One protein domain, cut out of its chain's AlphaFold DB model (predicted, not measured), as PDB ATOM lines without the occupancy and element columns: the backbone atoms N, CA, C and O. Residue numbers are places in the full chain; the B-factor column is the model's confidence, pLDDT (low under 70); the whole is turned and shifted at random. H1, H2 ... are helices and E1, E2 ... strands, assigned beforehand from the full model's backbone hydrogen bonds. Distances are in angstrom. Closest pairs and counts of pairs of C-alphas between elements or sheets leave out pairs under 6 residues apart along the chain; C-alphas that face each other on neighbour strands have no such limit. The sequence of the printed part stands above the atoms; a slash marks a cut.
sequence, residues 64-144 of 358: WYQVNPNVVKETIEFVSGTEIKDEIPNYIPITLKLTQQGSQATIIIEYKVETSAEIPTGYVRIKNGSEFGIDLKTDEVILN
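This is residues 64 to 144 of the 358 residues of an uncharacterized protein of Tritrichomonas foetus (UniProt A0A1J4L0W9). A long, strongly twisted ribbon of three antiparallel strands, order E1, E3, E2, has one helix, H1, standing off it, and the long link 81 to 103 runs between them. Residues 77 to 82, of which 77 to 80 belong to H1, stick out. The 81 printed residues hold H1, E1, E2 and E3 in that order, a mixed class with 38 residues in named elements, under half. The whole is flat, 40 by 38 by 15 A, and only just loose, close to compact, with a radius of gyration of the C-alphas of 14.4 A.

H1, residues 69 to 80, begins at C-alpha (-2.290, 30.457, 16.879) and is 15.9 A long. E1, 104 to 114, spans 28.7 A; E2 is 123 to 127; E3, 133 to 142, spans 28.6 A and ends at C-alpha (-4.094, 27.611, 36.265).

Inner strand E3 is antiparallel to E1 at 157 degrees, with N 141 and O 105 2.8 A apart. E2 and E3 form a hairpin, with N 124 and O 136 2.8 A apart. H1 is not on the sheet; its O i to N i+4 pairs are within hydrogen-bond range.

The printed part has no cut. Residues 114 to 122 and 127 to 133 have pLDDT under 70.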
ATOM      1  N   TRP A  64       5.181  29.230  31.690       88.81
ATOM      2  CA  TRP A  64       4.543  28.775  30.469       88.81
ATOM      3  C   TRP A  64       3.916  29.960  29.741       88.81
ATOM      4  O   TRP A  64       3.618  31.001  30.331       88.81
ATOM      5  N   TYR A  65       3.738  29.801  28.437       87.62
ATOM      6  CA  TYR A  65       3.172  30.817  27.567       87.62
ATOM      7  C   TYR A  65       2.429  30.156  26.414       87.62
ATOM      8  O   TYR A  65       2.829  29.098  25.926       87.62
ATOM      9  N   GLN A  66       1.336  30.782  25.992       86.62
ATOM     10  CA  GLN A  66       0.562  30.334  24.843       86.62
ATOM     11  C   GLN A  66       1.077  31.027  23.594       86.62
ATOM     12  O   GLN A  66       0.946  32.239  23.448       86.62
ATOM     13  N   VAL A  67       1.619  30.252  22.661       87.00
ATOM     14  CA  VAL A  67       2.010  30.790  21.359       87.00
ATOM     15  C   VAL A  67       0.753  31.193  20.592       87.00
ATOM     16  O   VAL A  67      -0.205  30.424  20.510       87.00
ATOM     17  N   ASN A  68       0.762  32.395  20.015       85.44
ATOM     18  CA  ASN A  68      -0.346  32.888  19.206       85.44
ATOM     19  C   ASN A  68      -0.654  31.900  18.051       85.44
ATOM     20  O   ASN A  68       0.239  31.636  17.238       85.44
ATOM     21  N   PRO A  69      -1.896  31.386  17.936       85.19
ATOM     22  CA  PRO A  69      -2.290  30.457  16.879       85.19
ATOM     23  C   PRO A  69      -1.996  30.935  15.451       85.19
ATOM     24  O   PRO A  69      -1.687  30.106  14.601       85.19
ATOM     25  N   ASN A  70      -2.030  32.247  15.186       85.50
ATOM     26  CA  ASN A  70      -1.669  32.800  13.875       85.50
ATOM     27  C   ASN A  70      -0.196  32.523  13.534       85.50
ATOM     28  O   ASN A  70       0.108  32.059  12.439       85.50
ATOM     29  N   VAL A  71       0.707  32.704  14.503       86.69
ATOM     30  CA  VAL A  71       2.145  32.427  14.334       86.69
ATOM     31  C   VAL A  71       2.387  30.930  14.138       86.69
ATOM     32  O   VAL A  71       3.203  30.526  13.307       86.69
ATOM     33  N   VAL A  72       1.660  30.090  14.882       87.25
ATOM     34  CA  VAL A  72       1.734  28.628  14.736       87.25
ATOM     35  C   VAL A  72       1.262  28.202  13.347       87.25
ATOM     36  O   VAL A  72       1.955  27.424  12.693       87.25
ATOM     37  N   LYS A  73       0.131  28.742  12.871       86.56
ATOM     38  CA  LYS A  73      -0.392  28.491  11.524       86.56
ATOM     39  C   LYS A  73       0.647  28.852  10.464       86.56
ATOM     40  O   LYS A  73       1.042  27.974   9.706       86.56
ATOM     41  N   GLU A  74       1.134  30.093  10.463       87.00
ATOM     42  CA  GLU A  74       2.135  30.570   9.497       87.00
ATOM     43  C   GLU A  74       3.389  29.684   9.489       87.00
ATOM     44  O   GLU A  74       3.892  29.302   8.431       87.00
ATOM     45  N   THR A  75       3.872  29.301  10.675       87.88
ATOM     46  CA  THR A  75       5.058  28.447  10.812       87.88
ATOM     47  C   THR A  75       4.812  27.047  10.257       87.88
ATOM     48  O   THR A  75       5.656  26.513   9.535       87.88
ATOM     49  N   ILE A  76       3.663  26.438  10.564       86.69
ATOM     50  CA  ILE A  76       3.315  25.105  10.061       86.69
ATOM     51  C   ILE A  76       3.150  25.143   8.547       86.69
ATOM     52  O   ILE A  76       3.719  24.287   7.875       86.69
ATOM     53  N   GLU A  77       2.427  26.114   7.990       88.69
ATOM     54  CA  GLU A  77       2.244  26.257   6.540       88.69
ATOM     55  C   GLU A  77       3.587  26.419   5.826       88.69
ATOM     56  O   GLU A  77       3.850  25.751   4.825       88.69
ATOM     57  N   PHE A  78       4.478  27.238   6.391       89.69
ATOM     58  CA  PHE A  78       5.819  27.443   5.858       89.69
ATOM     59  C   PHE A  78       6.668  26.164   5.884       89.69
ATOM     60  O   PHE A  78       7.326  25.837   4.897       89.69
ATOM     61  N   VAL A  79       6.658  25.421   6.996       90.81
ATOM     62  CA  VAL A  79       7.480  24.209   7.167       90.81
ATOM     63  C   VAL A  79       6.918  23.015   6.390       90.81
ATOM     64  O   VAL A  79       7.678  22.239   5.812       90.81
ATOM     65  N   SER A  80       5.596  22.843   6.383       88.31
ATOM     66  CA  SER A  80       4.909  21.707   5.749       88.31
ATOM     67  C   SER A  80       4.626  21.920   4.261       88.31
ATOM     68  O   SER A  80       4.402  20.948   3.539       88.31
ATOM     69  N   GLY A  81       4.626  23.171   3.791       85.00
ATOM     70  CA  GLY A  81       4.253  23.528   2.423       85.00
ATOM     71  C   GLY A  81       2.775  23.289   2.103       85.00
ATOM     72  O   GLY A  81       2.412  23.236   0.926       85.00
ATOM     73  N   THR A  82       1.923  23.105   3.117       85.06
ATOM     74  CA  THR A  82       0.475  22.913   2.956       85.06
ATOM     75  C   THR A  82      -0.294  24.109   3.486       85.06
ATOM     76  O   THR A  82      -0.009  24.570   4.583       85.06
ATOM     77  N   GLU A  83      -1.286  24.574   2.729       81.06
ATOM     78  CA  GLU A  83      -2.169  25.677   3.119       81.06
ATOM     79  C   GLU A  83      -3.262  25.186   4.083       81.06
ATOM     80  O   GLU A  83      -4.004  24.243   3.778       81.06
ATOM     81  N   ILE A  84      -3.379  25.841   5.239       80.31
ATOM     82  CA  ILE A  84      -4.433  25.608   6.224       80.31
ATOM     83  C   ILE A  84      -5.586  26.560   5.896       80.31
ATOM     84  O   ILE A  84      -5.514  27.777   6.083       80.31
ATOM     85  N   LYS A  85      -6.689  25.981   5.409       71.25
ATOM     86  CA  LYS A  85      -7.872  26.718   4.931       71.25
ATOM     87  C   LYS A  85      -8.670  27.418   6.031       71.25
ATOM     88  O   LYS A  85      -9.523  28.240   5.714       71.25
ATOM     89  N   ASP A  86      -8.422  27.083   7.294       72.81
ATOM     90  CA  ASP A  86      -9.124  27.695   8.416       72.81
ATOM     91  C   ASP A  86      -8.638  29.133   8.613       72.81
ATOM     92  O   ASP A  86      -7.451  29.389   8.843       72.81
ATOM     93  N   GLU A  87      -9.554  30.091   8.501       71.00
ATOM     94  CA  GLU A  87      -9.277  31.489   8.808       71.00
ATOM     95  C   GLU A  87      -9.301  31.693  10.325       71.00
ATOM     96  O   GLU A  87     -10.338  31.566  10.975       71.00
ATOM     97  N   ILE A  88      -8.141  32.012  10.891       74.50
ATOM     98  CA  ILE A  88      -7.994  32.352  12.303       74.50
ATOM     99  C   ILE A  88      -8.171  33.875  12.428       74.50
ATOM    100  O   ILE A  88      -7.655  34.617  11.589       74.50
ATOM    101  N   PRO A  89      -8.908  34.380  13.436       76.00
ATOM    102  CA  PRO A  89      -9.094  35.815  13.586       76.00
ATOM    103  C   PRO A  89      -7.776  36.522  13.940       76.00
ATOM    104  O   PRO A  89      -6.948  36.006  14.692       76.00
ATOM    105  N   ASN A  90      -7.607  37.755  13.448       74.12
ATOM    106  CA  ASN A  90      -6.419  38.573  13.738       74.12
ATOM    107  C   ASN A  90      -6.259  38.873  15.235       74.12
ATOM    108  O   ASN A  90      -5.146  38.950  15.748       74.12
ATOM    109  N   TYR A  91      -7.381  39.064  15.930       77.69
ATOM    110  CA  TYR A  91      -7.404  39.235  17.375       77.69
ATOM    111  C   TYR A  91      -7.745  37.901  18.033       77.69
ATOM    112  O   TYR A  91      -8.684  37.227  17.619       77.69
ATOM    113  N   ILE A  92      -6.991  37.532  19.064       79.88
ATOM    114  CA  ILE A  92      -7.193  36.305  19.831       79.88
ATOM    115  C   ILE A  92      -7.125  36.696  21.316       79.88
ATOM    116  O   ILE A  92      -6.082  37.179  21.761       79.88
ATOM    117  N   PRO A  93      -8.215  36.535  22.090       80.25
ATOM    118  CA  PRO A  93      -8.301  36.966  23.485       80.25
ATOM    119  C   PRO A  93      -7.610  35.974  24.441       80.25
ATOM    120  O   PRO A  93      -8.229  35.437  25.355       80.25
ATOM    121  N   ILE A  94      -6.322  35.712  24.215       84.62
ATOM    122  CA  ILE A  94      -5.452  34.907  25.088       84.62
ATOM    123  C   ILE A  94      -4.490  35.806  25.857       84.62
ATOM    124  O   ILE A  94      -4.150  36.894  25.397       84.62
ATOM    125  N   THR A  95      -4.004  35.352  27.007       84.62
ATOM    126  CA  THR A  95      -2.929  36.051  27.724       84.62
ATOM    127  C   THR A  95      -1.629  36.007  26.916       84.62
ATOM    128  O   THR A  95      -1.079  34.930  26.700       84.62
ATOM    129  N   LEU A  96      -1.126  37.178  26.498       81.81
ATOM    130  CA  LEU A  96       0.074  37.318  25.655       81.81
ATOM    131  C   LEU A  96       1.381  37.507  26.453       81.81
ATOM    132  O   LEU A  96       2.357  38.038  25.938       81.81
ATOM    133  N   LYS A  97       1.424  37.047  27.705       84.50
ATOM    134  CA  LYS A  97       2.599  37.167  28.579       84.50
ATOM    135  C   LYS A  97       2.999  35.838  29.197       84.50
ATOM    136  O   LYS A  97       2.157  34.955  29.393       84.50
ATOM    137  N   LEU A  98       4.278  35.732  29.552       86.75
ATOM    138  CA  LEU A  98       4.783  34.627  30.354       86.75
ATOM    139  C   LEU A  98       3.989  34.540  31.661       86.75
ATOM    140  O   LEU A  98       3.753  35.536  32.347       86.75
ATOM    141  N   THR A  99       3.541  33.332  31.980       88.00
ATOM    142  CA  THR A  99       2.752  33.049  33.175       88.00
ATOM    143  C   THR A  99       3.530  32.089  34.058       88.00
ATOM    144  O   THR A  99       3.898  30.992  33.638       88.00
ATOM    145  N   GLN A 100       3.774  32.497  35.301       89.50
ATOM    146  CA  GLN A 100       4.365  31.623  36.309       89.50
ATOM    147  C   GLN A 100       3.437  30.438  36.602       89.50
ATOM    148  O   GLN A 100       2.209  30.568  36.593       89.50
ATOM    149  N   GLN A 101       4.009  29.284  36.933       88.69
ATOM    150  CA  GLN A 101       3.250  28.196  37.537       88.69
ATOM    151  C   GLN A 101       2.356  28.692  38.695       88.69
ATOM    152  O   GLN A 101       2.769  29.467  39.560       88.69
ATOM    153  N   GLY A 102       1.111  28.217  38.723       86.19
ATOM    154  CA  GLY A 102       0.140  28.555  39.765       86.19
ATOM    155  C   GLY A 102      -0.557  29.900  39.575       86.19
ATOM    156  O   GLY A 102      -1.545  30.168  40.256       86.19
ATOM    157  N   SER A 103      -0.112  30.705  38.610       86.69
ATOM    158  CA  SER A 103      -0.797  31.925  38.203       86.69
ATOM    159  C   SER A 103      -1.888  31.631  37.168       86.69
ATOM    160  O   SER A 103      -1.765  30.731  36.337       86.69
ATOM    161  N   GLN A 104      -2.976  32.400  37.239       87.94
ATOM    162  CA  GLN A 104      -4.069  32.342  36.267       87.94
ATOM    163  C   GLN A 104      -3.649  32.981  34.943       87.94
ATOM    164  O   GLN A 104      -3.073  34.074  34.951       87.94
ATOM    165  N   ALA A 105      -4.016  32.340  33.834       86.81
ATOM    166  CA  ALA A 105      -3.966  32.913  32.494       86.81
ATOM    167  C   ALA A 105      -5.235  32.576  31.707       86.81
ATOM    168  O   ALA A 105      -5.854  31.529  31.896       86.81
ATOM    169  N   THR A 106      -5.616  33.481  30.814       87.81
ATOM    170  CA  THR A 106      -6.783  33.347  29.948       87.81
ATOM    171  C   THR A 106      -6.429  32.506  28.729       87.81
ATOM    172  O   THR A 106      -5.494  32.830  27.986       87.81
ATOM    173  N   ILE A 107      -7.194  31.439  28.518       86.12
ATOM    174  CA  ILE A 107      -7.073  30.541  27.367       86.12
ATOM    175  C   ILE A 107      -8.371  30.544  26.560       86.12
ATOM    176  O   ILE A 107      -9.425  30.949  27.056       86.12
ATOM    177  N   ILE A 108      -8.317  30.028  25.333       84.62
ATOM    178  CA  ILE A 108      -9.518  29.700  24.559       84.62
ATOM    179  C   ILE A 108      -9.913  28.257  24.867       84.62
ATOM    180  O   ILE A 108      -9.115  27.345  24.672       84.62
ATOM    181  N   ILE A 109     -11.149  28.057  25.323       82.31
ATOM    182  CA  ILE A 109     -11.711  26.720  25.568       82.31
ATOM    183  C   ILE A 109     -12.483  26.221  24.350       82.31
ATOM    184  O   ILE A 109     -12.477  25.029  24.053       82.31
ATOM    185  N   GLU A 110     -13.182  27.116  23.656       80.19
ATOM    186  CA  GLU A 110     -14.075  26.724  22.572       80.19
ATOM    187  C   GLU A 110     -14.005  27.705  21.405       80.19
ATOM    188  O   GLU A 110     -13.964  28.923  21.594       80.19
ATOM    189  N   TYR A 111     -14.029  27.136  20.202       79.12
ATOM    190  CA  TYR A 111     -14.010  27.826  18.922       79.12
ATOM    191  C   TYR A 111     -15.244  27.413  18.115       79.12
ATOM    192  O   TYR A 111     -15.456  26.220  17.877       79.12
ATOM    193  N   LYS A 112     -16.058  28.387  17.695       77.94
ATOM    194  CA  LYS A 112     -17.216  28.173  16.815       77.94
ATOM    195  C   LYS A 112     -17.216  29.170  15.663       77.94
ATOM    196  O   LYS A 112     -17.089  30.373  15.867       77.94
ATOM    197  N   VAL A 113     -17.419  28.659  14.451       73.00
ATOM    198  CA  VAL A 113     -17.697  29.478  13.266       73.00
ATOM    199  C   VAL A 113     -19.213  29.590  13.146       73.00
ATOM    200  O   VAL A 113     -19.871  28.594  12.845       73.00
ATOM    201  N   GLU A 114     -19.777  30.771  13.411       68.94
ATOM    202  CA  GLU A 114     -21.225  30.991  13.339       68.94
ATOM    203  C   GLU A 114     -21.606  32.131  12.383       68.94
ATOM    204  O   GLU A 114     -21.000  33.200  12.341       68.94
ATOM    205  N   THR A 115     -22.683  31.899  11.629       60.03
ATOM    206  CA  THR A 115     -23.314  32.877  10.721       60.03
ATOM    207  C   THR A 115     -24.450  33.659  11.407       60.03
ATOM    208  O   THR A 115     -25.044  34.565  10.826       60.03
ATOM    209  N   SER A 116     -24.799  33.286  12.640       63.28
ATOM    210  CA  SER A 116     -25.916  33.823  13.426       63.28
ATOM    211  C   SER A 116     -25.624  35.252  13.896       63.28
ATOM    212  O   SER A 116     -24.523  35.528  14.346       63.28
ATOM    213  N   ALA A 117     -26.592  36.175  13.890       62.75
ATOM    214  CA  ALA A 117     -26.374  37.541  14.398       62.75
ATOM    215  C   ALA A 117     -26.327  37.646  15.940       62.75
ATOM    216  O   ALA A 117     -25.796  38.622  16.469       62.75
ATOM    217  N   GLU A 118     -26.848  36.650  16.657       65.19
ATOM    218  CA  GLU A 118     -26.856  36.606  18.124       65.19
ATOM    219  C   GLU A 118     -25.541  36.030  18.659       65.19
ATOM    220  O   GLU A 118     -25.053  35.027  18.142       65.19
ATOM    221  N   ILE A 119     -24.957  36.682  19.669       65.19
ATOM    222  CA  ILE A 119     -23.726  36.243  20.340       65.19
ATOM    223  C   ILE A 119     -24.139  35.399  21.555       65.19
ATOM    224  O   ILE A 119     -24.840  35.926  22.426       65.19
ATOM    225  N   PRO A 120     -23.731  34.122  21.651       67.00
ATOM    226  CA  PRO A 120     -24.047  33.308  22.816       67.00
ATOM    227  C   PRO A 120     -23.386  33.882  24.081       67.00
ATOM    228  O   PRO A 120     -22.300  34.462  24.045       67.00
ATOM    229  N   THR A 121     -24.037  33.725  25.233       67.62
ATOM    230  CA  THR A 121     -23.535  34.258  26.510       67.62
ATOM    231  C   THR A 121     -22.154  33.692  26.848       67.62
ATOM    232  O   THR A 121     -21.999  32.475  26.947       67.62
ATOM    233  N   GLY A 122     -21.170  34.571  27.068       67.56
ATOM    234  CA  GLY A 122     -19.793  34.193  27.409       67.56
ATOM    235  C   GLY A 122     -18.856  33.996  26.211       67.56
ATOM    236  O   GLY A 122     -17.711  33.607  26.418       67.56
ATOM    237  N   TYR A 123     -19.315  34.269  24.985       71.56
ATOM    238  CA  TYR A 123     -18.467  34.270  23.793       71.56
ATOM    239  C   TYR A 123     -18.093  35.696  23.388       71.56
ATOM    240  O   TYR A 123     -18.889  36.632  23.496       71.56
ATOM    241  N   VAL A 124     -16.875  35.845  22.881       72.19
ATOM    242  CA  VAL A 124     -16.386  37.054  22.223       72.19
ATOM    243  C   VAL A 124     -16.454  36.814  20.721       72.19
ATOM    244  O   VAL A 124     -15.724  35.972  20.195       72.19
ATOM    245  N   ARG A 125     -17.331  37.552  20.032       71.81
ATOM    246  CA  ARG A 125     -17.425  37.504  18.571       71.81
ATOM    247  C   ARG A 125     -16.386  38.408  17.931       71.81
ATOM    248  O   ARG A 125     -16.400  39.622  18.142       71.81
ATOM    249  N   ILE A 126     -15.560  37.834  17.069       71.00
ATOM    250  CA  ILE A 126     -14.558  38.555  16.288       71.00
ATOM    251  C   ILE A 126     -14.971  38.510  14.823       71.00
ATOM    252  O   ILE A 126     -15.139  37.442  14.237       71.00
ATOM    253  N   LYS A 127     -15.187  39.687  14.231       65.75
ATOM    254  CA  LYS A 127     -15.568  39.806  12.821       65.75
ATOM    255  C   LYS A 127     -14.323  39.680  11.953       65.75
ATOM    256  O   LYS A 127     -13.443  40.535  12.042       65.75
ATOM    257  N   ASN A 128     -14.268  38.663  11.097       61.47
ATOM    258  CA  ASN A 128     -13.152  38.471  10.179       61.47
ATOM    259  C   ASN A 128     -13.474  39.017   8.783       61.47
ATOM    260  O   ASN A 128     -13.705  38.237   7.867       61.47
ATOM    261  N   GLY A 129     -13.578  40.346   8.632       57.28
ATOM    262  CA  GLY A 129     -13.670  41.057   7.335       57.28
ATOM    263  C   GLY A 129     -14.823  40.695   6.371       57.28
ATOM    264  O   GLY A 129     -15.050  41.416   5.404       57.28
ATOM    265  N   SER A 130     -15.564  39.624   6.637       57.31
ATOM    266  CA  SER A 130     -16.648  39.023   5.869       57.31
ATOM    267  C   SER A 130     -17.909  38.945   6.743       57.31
ATOM    268  O   SER A 130     -17.876  39.266   7.932       57.31
ATOM    269  N   GLU A 131     -19.049  38.556   6.166       54.97
ATOM    270  CA  GLU A 131     -20.334  38.438   6.882       54.97
ATOM    271  C   GLU A 131     -20.331  37.368   7.996       54.97
ATOM    272  O   GLU A 131     -21.290  37.280   8.764       54.97
ATOM    273  N   PHE A 132     -19.250  36.589   8.122       58.97
ATOM    274  CA  PHE A 132     -19.083  35.520   9.104       58.97
ATOM    275  C   PHE A 132     -18.267  35.998  10.316       58.97
ATOM    276  O   PHE A 132     -17.212  36.628  10.189       58.97
ATOM    277  N   GLY A 133     -18.778  35.714  11.518       67.75
ATOM    278  CA  GLY A 133     -18.102  35.983  12.785       67.75
ATOM    279  C   GLY A 133     -17.556  34.698  13.398       67.75
ATOM    280  O   GLY A 133     -18.137  33.626  13.242       67.75
ATOM    281  N   ILE A 134     -16.443  34.810  14.115       75.31
ATOM    282  CA  ILE A 134     -15.886  33.708  14.902       75.31
ATOM    283  C   ILE A 134     -16.227  33.962  16.363       75.31
ATOM    284  O   ILE A 134     -15.888  35.020  16.896       75.31
ATOM    285  N   ASP A 135     -16.880  32.995  17.000       79.19
ATOM    286  CA  ASP A 135     -17.229  33.036  18.414       79.19
ATOM    287  C   ASP A 135     -16.200  32.245  19.220       79.19
ATOM    288  O   ASP A 135     -16.058  31.027  19.074       79.19
ATOM    289  N   LEU A 136     -15.483  32.956  20.089       80.56
ATOM    290  CA  LEU A 136     -14.476  32.385  20.977       80.56
ATOM    291  C   LEU A 136     -14.971  32.422  22.415       80.56
ATOM    292  O   LEU A 136     -15.360  33.481  22.908       80.56
ATOM    293  N   LYS A 137     -14.911  31.285  23.105       84.31
ATOM    294  CA  LYS A 137     -15.127  31.230  24.552       84.31
ATOM    295  C   LYS A 137     -13.786  31.208  25.265       84.31
ATOM    296  O   LYS A 137     -12.980  30.303  25.033       84.31
ATOM    297  N   THR A 138     -13.578  32.174  26.149       85.00
ATOM    298  CA  THR A 138     -12.388  32.257  26.995       85.00
ATOM    299  C   THR A 138     -12.698  31.879  28.433       85.00
ATOM    300  O   THR A 138     -13.822  32.056  28.903       85.00
ATOM    301  N   ASP A 139     -11.694  31.351  29.125       86.50
ATOM    302  CA  ASP A 139     -11.757  31.078  30.560       86.50
ATOM    303  C   ASP A 139     -10.365  31.217  31.186       86.50
ATOM    304  O   ASP A 139      -9.348  31.203  30.485       86.50
ATOM    305  N   GLU A 140     -10.323  31.355  32.506       87.62
ATOM    306  CA  GLU A 140      -9.082  31.429  33.270       87.62
ATOM    307  C   GLU A 140      -8.641  30.035  33.721       87.62
ATOM    308  O   GLU A 140      -9.354  29.331  34.434       87.62
ATOM    309  N   VAL A 141      -7.422  29.646  33.347       87.38
ATOM    310  CA  VAL A 141      -6.825  28.360  33.714       87.38
ATOM    311  C   VAL A 141      -5.544  28.573  34.508       87.38
ATOM    312  O   VAL A 141      -4.793  29.525  34.292       87.38
ATOM    313  N   ILE A 142      -5.305  27.664  35.452       89.12
ATOM    314  CA  ILE A 142      -4.094  27.611  36.265       89.12
ATOM    315  C   ILE A 142      -3.354  26.321  35.934       89.12
ATOM    316  O   ILE A 142      -3.865  25.226  36.181       89.12
ATOM    317  N   LEU A 143      -2.127  26.448  35.433       87.94
ATOM    318  CA  LEU A 143      -1.233  25.315  35.242       87.94
ATOM    319  C   LEU A 143      -0.343  25.156  36.479       87.94
ATOM    320  O   LEU A 143       0.417  26.054  36.843       87.94
ATOM    321  N   ASN A 144      -0.461  24.000  37.133       89.00
ATOM    322  CA  ASN A 144       0.297  23.648  38.329       89.00
ATOM    323  C   ASN A 144       1.151  22.410  38.084       89.00
ATOM    324  O   ASN A 144       0.646  21.365  37.669       89.00
TER     325      ASN A 144